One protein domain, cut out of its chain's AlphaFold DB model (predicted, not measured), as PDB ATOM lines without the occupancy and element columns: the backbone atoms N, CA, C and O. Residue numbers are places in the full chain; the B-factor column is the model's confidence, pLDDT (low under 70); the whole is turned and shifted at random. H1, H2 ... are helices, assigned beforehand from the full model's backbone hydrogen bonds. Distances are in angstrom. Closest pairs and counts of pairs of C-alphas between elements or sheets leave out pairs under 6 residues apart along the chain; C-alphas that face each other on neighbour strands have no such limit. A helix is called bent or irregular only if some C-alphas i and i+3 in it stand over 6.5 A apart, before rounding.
ATOM      1  N   LYS A   7      38.044 -27.704  16.432       88.62
ATOM      2  CA  LYS A   7      39.014 -28.323  15.518       88.62
ATOM      3  C   LYS A   7      39.307 -27.419  14.325       88.62
ATOM      4  O   LYS A   7      40.462 -27.118  14.045       88.62
ATOM      5  N   ARG A   8      38.254 -26.925  13.670       83.94
ATOM      6  CA  ARG A   8      38.399 -26.032  12.521       83.94
ATOM      7  C   ARG A   8      39.035 -24.709  12.947       83.94
ATOM      8  O   ARG A   8      39.914 -24.216  12.265       83.94
ATOM      9  N   ARG A   9      38.694 -24.162  14.113       85.12
ATOM     10  CA  ARG A   9      39.336 -22.943  14.630       85.12
ATOM     11  C   ARG A   9      40.853 -23.101  14.828       85.12
ATOM     12  O   ARG A   9      41.584 -22.193  14.456       85.12
ATOM     13  N   LEU A  10      41.311 -24.238  15.356       86.00
ATOM     14  CA  LEU A  10      42.741 -24.540  15.537       86.00
ATOM     15  C   LEU A  10      43.476 -24.769  14.210       86.00
ATOM     16  O   LEU A  10      44.615 -24.346  14.042       86.00
ATOM     17  N   GLU A  11      42.834 -25.421  13.243       86.25
ATOM     18  CA  GLU A  11      43.426 -25.554  11.908       86.25
ATOM     19  C   GLU A  11      43.572 -24.190  11.234       86.25
ATOM     20  O   GLU A  11      44.586 -23.913  10.601       86.25
ATOM     21  N   TRP A  12      42.579 -23.319  11.410       86.31
ATOM     22  CA  TRP A  12      42.566 -21.990  10.817       86.31
ATOM     23  C   TRP A  12      43.508 -21.016  11.517       86.31
ATOM     24  O   TRP A  12      44.085 -20.180  10.831       86.31
ATOM     25  N   SER A  13      43.752 -21.142  12.827       86.56
ATOM     26  CA  SER A  13      44.711 -20.273  13.530       86.56
ATOM     27  C   SER A  13      46.125 -20.357  12.960       86.56
ATOM     28  O   SER A  13      46.886 -19.412  13.096       86.56
ATOM     29  N   PHE A  14      46.467 -21.454  12.279       86.00
ATOM     30  CA  PHE A  14      47.729 -21.563  11.551       86.00
ATOM     31  C   PHE A  14      47.817 -20.603  10.351       86.00
ATOM     32  O   PHE A  14      48.912 -20.180   9.998       86.00
ATOM     33  N   PHE A  15      46.687 -20.255   9.730       88.62
ATOM     34  CA  PHE A  15      46.612 -19.447   8.506       88.62
ATOM     35  C   PHE A  15      46.121 -18.013   8.734       88.62
ATOM     36  O   PHE A  15      46.111 -17.227   7.791       88.62
ATOM     37  N   LEU A  16      45.648 -17.667   9.931       90.88
ATOM     38  CA  LEU A  16      45.116 -16.336  10.219       90.88
ATOM     39  C   LEU A  16      46.221 -15.396  10.708       90.88
ATOM     40  O   LEU A  16      47.029 -15.774  11.553       90.88
ATOM     41  N   ASN A  17      46.227 -14.159  10.212       88.69
ATOM     42  CA  ASN A  17      47.063 -13.092  10.760       88.69
ATOM     43  C   ASN A  17      46.429 -12.421  11.994       88.69
ATOM     44  O   ASN A  17      45.314 -12.745  12.407       88.69
ATOM     45  N   ASP A  18      47.132 -11.433  12.545       90.06
ATOM     46  CA  ASP A  18      46.695 -10.547  13.633       90.06
ATOM     47  C   ASP A  18      45.331  -9.885  13.368       90.06
ATOM     48  O   ASP A  18      44.552  -9.648  14.289       90.06
ATOM     49  N   ARG A  19      44.998  -9.654  12.094       92.56
ATOM     50  CA  ARG A  19      43.714  -9.088  11.647       92.56
ATOM     51  C   ARG A  19      42.672 -10.144  11.281       92.56
ATOM     52  O   ARG A  19      41.665  -9.808  10.657       92.56
ATOM     53  N   SER A  20      42.898 -11.410  11.630       88.62
ATOM     54  CA  SER A  20      42.008 -12.536  11.313       88.62
ATOM     55  C   SER A  20      41.716 -12.706   9.813       88.62
ATOM     56  O   SER A  20      40.637 -13.154   9.423       88.62
ATOM     57  N   ARG A  21      42.679 -12.365   8.951       89.75
ATOM     58  CA  ARG A  21      42.649 -12.663   7.512       89.75
ATOM     59  C   ARG A  21      43.515 -13.875   7.211       89.75
ATOM     60  O   ARG A  21      44.558 -14.049   7.831       89.75
ATOM     61  N   ILE A  22      43.102 -14.675   6.229       89.25
ATOM     62  CA  ILE A  22      43.918 -15.785   5.730       89.25
ATOM     63  C   ILE A  22      45.152 -15.206   5.042       89.25
ATOM     64  O   ILE A  22      45.032 -14.461   4.067       89.25
ATOM     65  N   THR A  23      46.326 -15.574   5.529       91.19
ATOM     66  CA  THR A  23      47.616 -15.216   4.948       91.19
ATOM     67  C   THR A  23      48.567 -16.392   5.069       91.19
ATOM     68  O   THR A  23      48.615 -17.056   6.102       91.19
ATOM     69  N   TYR A  24      49.355 -16.625   4.028       89.94
ATOM     70  CA  TYR A  24      50.425 -17.614   4.067       89.94
ATOM     71  C   TYR A  24      51.713 -16.942   4.528       89.94
ATOM     72  O   TYR A  24      52.010 -15.819   4.125       89.94
ATOM     73  N   ASN A  25      52.483 -17.634   5.355       88.12
ATOM     74  CA  ASN A  25      53.763 -17.159   5.840       88.12
ATOM     75  C   ASN A  25      54.757 -17.061   4.673       88.12
ATOM     76  O   ASN A  25      54.946 -18.013   3.910       88.12
ATOM     77  N   GLU A  26      55.413 -15.909   4.554       88.50
ATOM     78  CA  GLU A  26      56.394 -15.624   3.504       88.50
ATOM     79  C   GLU A  26      57.556 -16.628   3.490       88.50
ATOM     80  O   GLU A  26      57.978 -17.073   2.422       88.50
ATOM     81  N   LEU A  27      58.008 -17.081   4.664       88.62
ATOM     82  CA  LEU A  27      59.045 -18.112   4.790       88.62
ATOM     83  C   LEU A  27      58.565 -19.467   4.253       88.62
ATOM     84  O   LEU A  27      59.347 -20.260   3.724       88.62
ATOM     85  N   CYS A  28      57.263 -19.738   4.362       90.44
ATOM     86  CA  CYS A  28      56.680 -20.999   3.929       90.44
ATOM     87  C   CYS A  28      56.478 -21.078   2.414       90.44
ATOM     88  O   CYS A  28      56.409 -22.190   1.887       90.44
ATOM     89  N   ARG A  29      56.475 -19.945   1.690       86.94
ATOM     90  CA  ARG A  29      56.254 -19.917   0.231       86.94
ATOM     91  C   ARG A  29      57.209 -20.818  -0.554       86.94
ATOM     92  O   ARG A  29      56.803 -21.409  -1.551       86.94
ATOM     93  N   LYS A  30      58.460 -20.937  -0.095       84.62
ATOM     94  CA  LYS A  30      59.510 -21.774  -0.707       84.62
ATOM     95  C   LYS A  30      59.930 -22.955   0.176       84.62
ATOM     96  O   LYS A  30      60.989 -23.539  -0.045       84.62
ATOM     97  N   CYS A  31      59.136 -23.311   1.188       90.31
ATOM     98  CA  CYS A  31      59.520 -24.353   2.136       90.31
ATOM     99  C   CYS A  31      59.687 -25.711   1.437       90.31
ATOM    100  O   CYS A  31      58.768 -26.203   0.773       90.31
ATOM    101  N   GLN A  32      60.865 -26.317   1.617       87.00
ATOM    102  CA  GLN A  32      61.217 -27.629   1.069       87.00
ATOM    103  C   GLN A  32      60.710 -28.800   1.929       87.00
ATOM    104  O   GLN A  32      60.683 -29.935   1.460       87.00
ATOM    105  N   HIS A  33      60.264 -28.549   3.157       88.06
ATOM    106  CA  HIS A  33      59.689 -29.575   4.029       88.06
ATOM    107  C   HIS A  33      58.181 -29.741   3.795       88.06
ATOM    108  O   HIS A  33      57.553 -28.958   3.077       88.06
ATOM    109  N   GLN A  34      57.580 -30.754   4.431       84.81
ATOM    110  CA  GLN A  34      56.124 -30.915   4.493       84.81
ATOM    111  C   GLN A  34      55.508 -29.824   5.381       84.81
ATOM    112  O   GLN A  34      55.217 -30.023   6.558       84.81
ATOM    113  N   CYS A  35      55.330 -28.641   4.806       88.69
ATOM    114  CA  CYS A  35      54.681 -27.509   5.445       88.69
ATOM    115  C   CYS A  35      53.290 -27.302   4.837       88.69
ATOM    116  O   CYS A  35      53.156 -27.154   3.625       88.69
ATOM    117  N   LYS A  36      52.256 -27.213   5.683       86.81
ATOM    118  CA  LYS A  36      50.869 -26.956   5.245       86.81
ATOM    119  C   LYS A  36      50.663 -25.575   4.605       86.81
ATOM    120  O   LYS A  36      49.648 -25.354   3.960       86.81
ATOM    121  N   GLN A  37      51.601 -24.651   4.809       88.62
ATOM    122  CA  GLN A  37      51.616 -23.323   4.188       88.62
ATOM    123  C   GLN A  37      52.555 -23.237   2.973       88.62
ATOM    124  O   GLN A  37      52.752 -22.153   2.430       88.62
ATOM    125  N   SER A  38      53.149 -24.357   2.544       90.75
ATOM    126  CA  SER A  38      53.929 -24.417   1.307       90.75
ATOM    127  C   SER A  38      53.014 -24.481   0.089       90.75
ATOM    128  O   SER A  38      51.956 -25.104   0.127       90.75
ATOM    129  N   PHE A  39      53.448 -23.872  -1.013       88.62
ATOM    130  CA  PHE A  39      52.737 -23.894  -2.297       88.62
ATOM    131  C   PHE A  39      53.211 -25.028  -3.211       88.62
ATOM    132  O   PHE A  39      52.886 -25.060  -4.397       88.62
ATOM    133  N   ARG A  40      54.016 -25.957  -2.685       88.31
ATOM    134  CA  ARG A  40      54.487 -27.104  -3.456       88.31
ATOM    135  C   ARG A  40      53.307 -27.990  -3.842       88.31
ATOM    136  O   ARG A  40      52.577 -28.477  -2.985       88.31
ATOM    137  N   ALA A  41      53.172 -28.226  -5.140       86.44
ATOM    138  CA  ALA A  41      52.239 -29.187  -5.699       86.44
ATOM    139  C   ALA A  41      53.004 -30.407  -6.221       86.44
ATOM    140  O   ALA A  41      54.147 -30.293  -6.670       86.44
ATOM    141  N   VAL A  42      52.358 -31.569  -6.174       87.19
ATOM    142  CA  VAL A  42      52.830 -32.767  -6.870       87.19
ATOM    143  C   VAL A  42      52.151 -32.791  -8.229       87.19
ATOM    144  O   VAL A  42      50.924 -32.733  -8.312       87.19
ATOM    145  N   VAL A  43      52.946 -32.852  -9.294       87.62
ATOM    146  CA  VAL A  43      52.417 -33.074 -10.639       87.62
ATOM    147  C   VAL A  43      52.089 -34.554 -10.753       87.62
ATOM    148  O   VAL A  43      52.970 -35.398 -10.612       87.62
ATOM    149  N   VAL A  44      50.815 -34.856 -10.975       88.88
ATOM    150  CA  VAL A  44      50.348 -36.213 -11.245       88.88
ATOM    151  C   VAL A  44      50.037 -36.289 -12.725       88.88
ATOM    152  O   VAL A  44      49.151 -35.579 -13.205       88.88
ATOM    153  N   ASP A  45      50.778 -37.130 -13.438       87.69
ATOM    154  CA  ASP A  45      50.470 -37.441 -14.824       87.69
ATOM    155  C   ASP A  45      49.445 -38.578 -14.887       87.69
ATOM    156  O   ASP A  45      49.521 -39.555 -14.136       87.69
ATOM    157  N   CYS A  46      48.455 -38.434 -15.761       87.88
ATOM    158  CA  CYS A  46      47.425 -39.437 -15.978       87.88
ATOM    159  C   CYS A  46      47.317 -39.690 -17.483       87.88
ATOM    160  O   CYS A  46      46.778 -38.841 -18.195       87.88
ATOM    161  N   PRO A  47      47.735 -40.869 -17.980       86.25
ATOM    162  CA  PRO A  47      47.801 -41.137 -19.418       86.25
ATOM    163  C   PRO A  47      46.425 -41.126 -20.100       86.25
ATOM    164  O   PRO A  47      46.325 -40.960 -21.309       86.25
ATOM    165  N   LYS A  48      45.344 -41.296 -19.328       86.88
ATOM    166  CA  LYS A  48      43.960 -41.246 -19.823       86.88
ATOM    167  C   LYS A  48      43.356 -39.839 -19.785       86.88
ATOM    168  O   LYS A  48      42.261 -39.640 -20.305       86.88
ATOM    169  N   TYR A  49      44.020 -38.874 -19.149       88.00
ATOM    170  CA  TYR A  49      43.522 -37.512 -19.026       88.00
ATOM    171  C   TYR A  49      44.206 -36.597 -20.039       88.00
ATOM    172  O   TYR A  49      45.357 -36.200 -19.879       88.00
ATOM    173  N   LEU A  50      43.455 -36.192 -21.061       85.25
ATOM    174  CA  LEU A  50      43.883 -35.169 -22.006       85.25
ATOM    175  C   LEU A  50      43.130 -33.874 -21.713       85.25
ATOM    176  O   LEU A  50      41.921 -33.762 -21.910       85.25
ATOM    177  N   SER A  51      43.856 -32.867 -21.235       84.50
ATOM    178  CA  SER A  51      43.294 -31.530 -21.080       84.50
ATOM    179  C   SER A  51      42.926 -30.928 -22.446       84.50
ATOM    180  O   SER A  51      43.584 -31.175 -23.457       84.50
ATOM    181  N   LYS A  52      41.937 -30.024 -22.484       81.50
ATOM    182  CA  LYS A  52      41.581 -29.277 -23.711       81.50
ATOM    183  C   LYS A  52      42.773 -28.532 -24.334       81.50
ATOM    184  O   LYS A  52      42.789 -28.288 -25.535       81.50
ATOM    185  N   ARG A  53      43.766 -28.150 -23.518       80.69
ATOM    186  CA  ARG A  53      45.001 -27.493 -23.974       80.69
ATOM    187  C   ARG A  53      45.999 -28.471 -24.593       80.69
ATOM    188  O   ARG A  53      46.672 -28.090 -25.542       80.69
ATOM    189  N   SER A  54      46.096 -29.697 -24.079       77.12
ATOM    190  CA  SER A  54      47.005 -30.719 -24.615       77.12
ATOM    191  C   SER A  54      46.463 -31.362 -25.892       77.12
ATOM    192  O   SER A  54      47.245 -31.610 -26.802       77.12
ATOM    193  N   ALA A  55      45.141 -31.523 -26.023       72.69
ATOM    194  CA  ALA A  55      44.515 -32.019 -27.255       72.69
ATOM    195  C   ALA A  55      44.858 -31.154 -28.488       72.69
ATOM    196  O   ALA A  55      45.194 -31.680 -29.539       72.69
ATOM    197  N   ARG A  56      44.890 -29.819 -28.333       66.06
ATOM    198  CA  ARG A  56      45.269 -28.884 -29.411       66.06
ATOM    199  C   ARG A  56      46.721 -29.015 -29.878       66.06
ATOM    200  O   ARG A  56      47.027 -28.563 -30.973       66.06
ATOM    201  N   LYS A  57      47.619 -29.551 -29.041       61.69
ATOM    202  CA  LYS A  57      49.005 -29.831 -29.445       61.69
ATOM    203  C   LYS A  57      49.096 -31.134 -30.232       61.69
ATOM    204  O   LYS A  57      49.778 -31.151 -31.242       61.69
ATOM    205  N   ALA A  58      48.362 -32.166 -29.809       61.38
ATOM    206  CA  ALA A  58      48.343 -33.459 -30.490       61.38
ATOM    207  C   ALA A  58      47.785 -33.369 -31.923       61.38
ATOM    208  O   ALA A  58      48.297 -34.040 -32.810       61.38
ATOM    209  N   ASP A  59      46.782 -32.516 -32.160       60.41
ATOM    210  CA  ASP A  59      46.263 -32.246 -33.512       60.41
ATOM    211  C   ASP A  59      47.306 -31.566 -34.415       60.41
ATOM    212  O   ASP A  59      47.413 -31.877 -35.590       60.41
ATOM    213  N   ARG A  60      48.115 -30.666 -33.846       59.00
ATOM    214  CA  ARG A  60      49.102 -29.845 -34.568       59.00
ATOM    215  C   ARG A  60      50.405 -30.567 -34.907       59.00
ATOM    216  O   ARG A  60      51.201 -30.037 -35.664       59.00
ATOM    217  N   GLU A  61      50.651 -31.705 -34.268       57.84
ATOM    218  CA  GLU A  61      51.828 -32.559 -34.473       57.84
ATOM    219  C   GLU A  61      51.525 -33.704 -35.459       57.84
ATOM    220  O   GLU A  61      52.378 -34.545 -35.726       57.84
ATOM    221  N   LYS A  62      50.288 -33.747 -35.974       57.97
ATOM    222  CA  LYS A  62      49.810 -34.720 -36.960       57.97
ATOM    223  C   LYS A  62      49.842 -34.209 -38.408       57.97
ATOM    224  O   LYS A  62      49.596 -35.019 -39.300       57.97
TER     225      LYS A  62
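What this domain is: This is residues 7 to 62 of the 63 residues of an uncharacterized protein of Lachnospiraceae bacterium NSJ-38 (UniProt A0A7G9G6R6). A model with little regular structure: two short helices, H1 and H2, sit in a loose looped head, and a free arm, residues 41 to 49, runs from it to a third helix, H3, at the far end. The printed part has 56 residues with three named helices, H1, H2, H3 along the chain, and no named strand; the class is all helix, with 21 residues in named elements. It is extended, with a radius of gyration of the C-alphas of 18.7 A and spans of 56 by 22 by 20 A.

Where its parts are: H1, residues 7 to 13, begins at C-alpha 7 (39.014, -28.323, 15.518) and is 10.1 A long. H2, residues 26 to 30, is 8.1 A long and only just irregular: C-alphas 27 and 30 are 6.6 A apart. H3, residues 52 to 60, is 13.2 A long and ends at C-alpha 60 (49.102, -29.845, -34.568).

How they stand to each other: H1, H2 and H3 are apart from one another. In H1 every O i to N i+4 pair is within hydrogen-bond range; H2 has 0 of 1, with 1 of 2 O i to N i+3 pairs, and H3 has 2 of 5, with 3 of 6.

The domain as a whole: The C-alphas of Asp 18 and Lys 62, the two farthest apart, are 56.2 A apart. Both links are long, and the printed part has no cut. Residues 56 to 62 have pLDDT under 70.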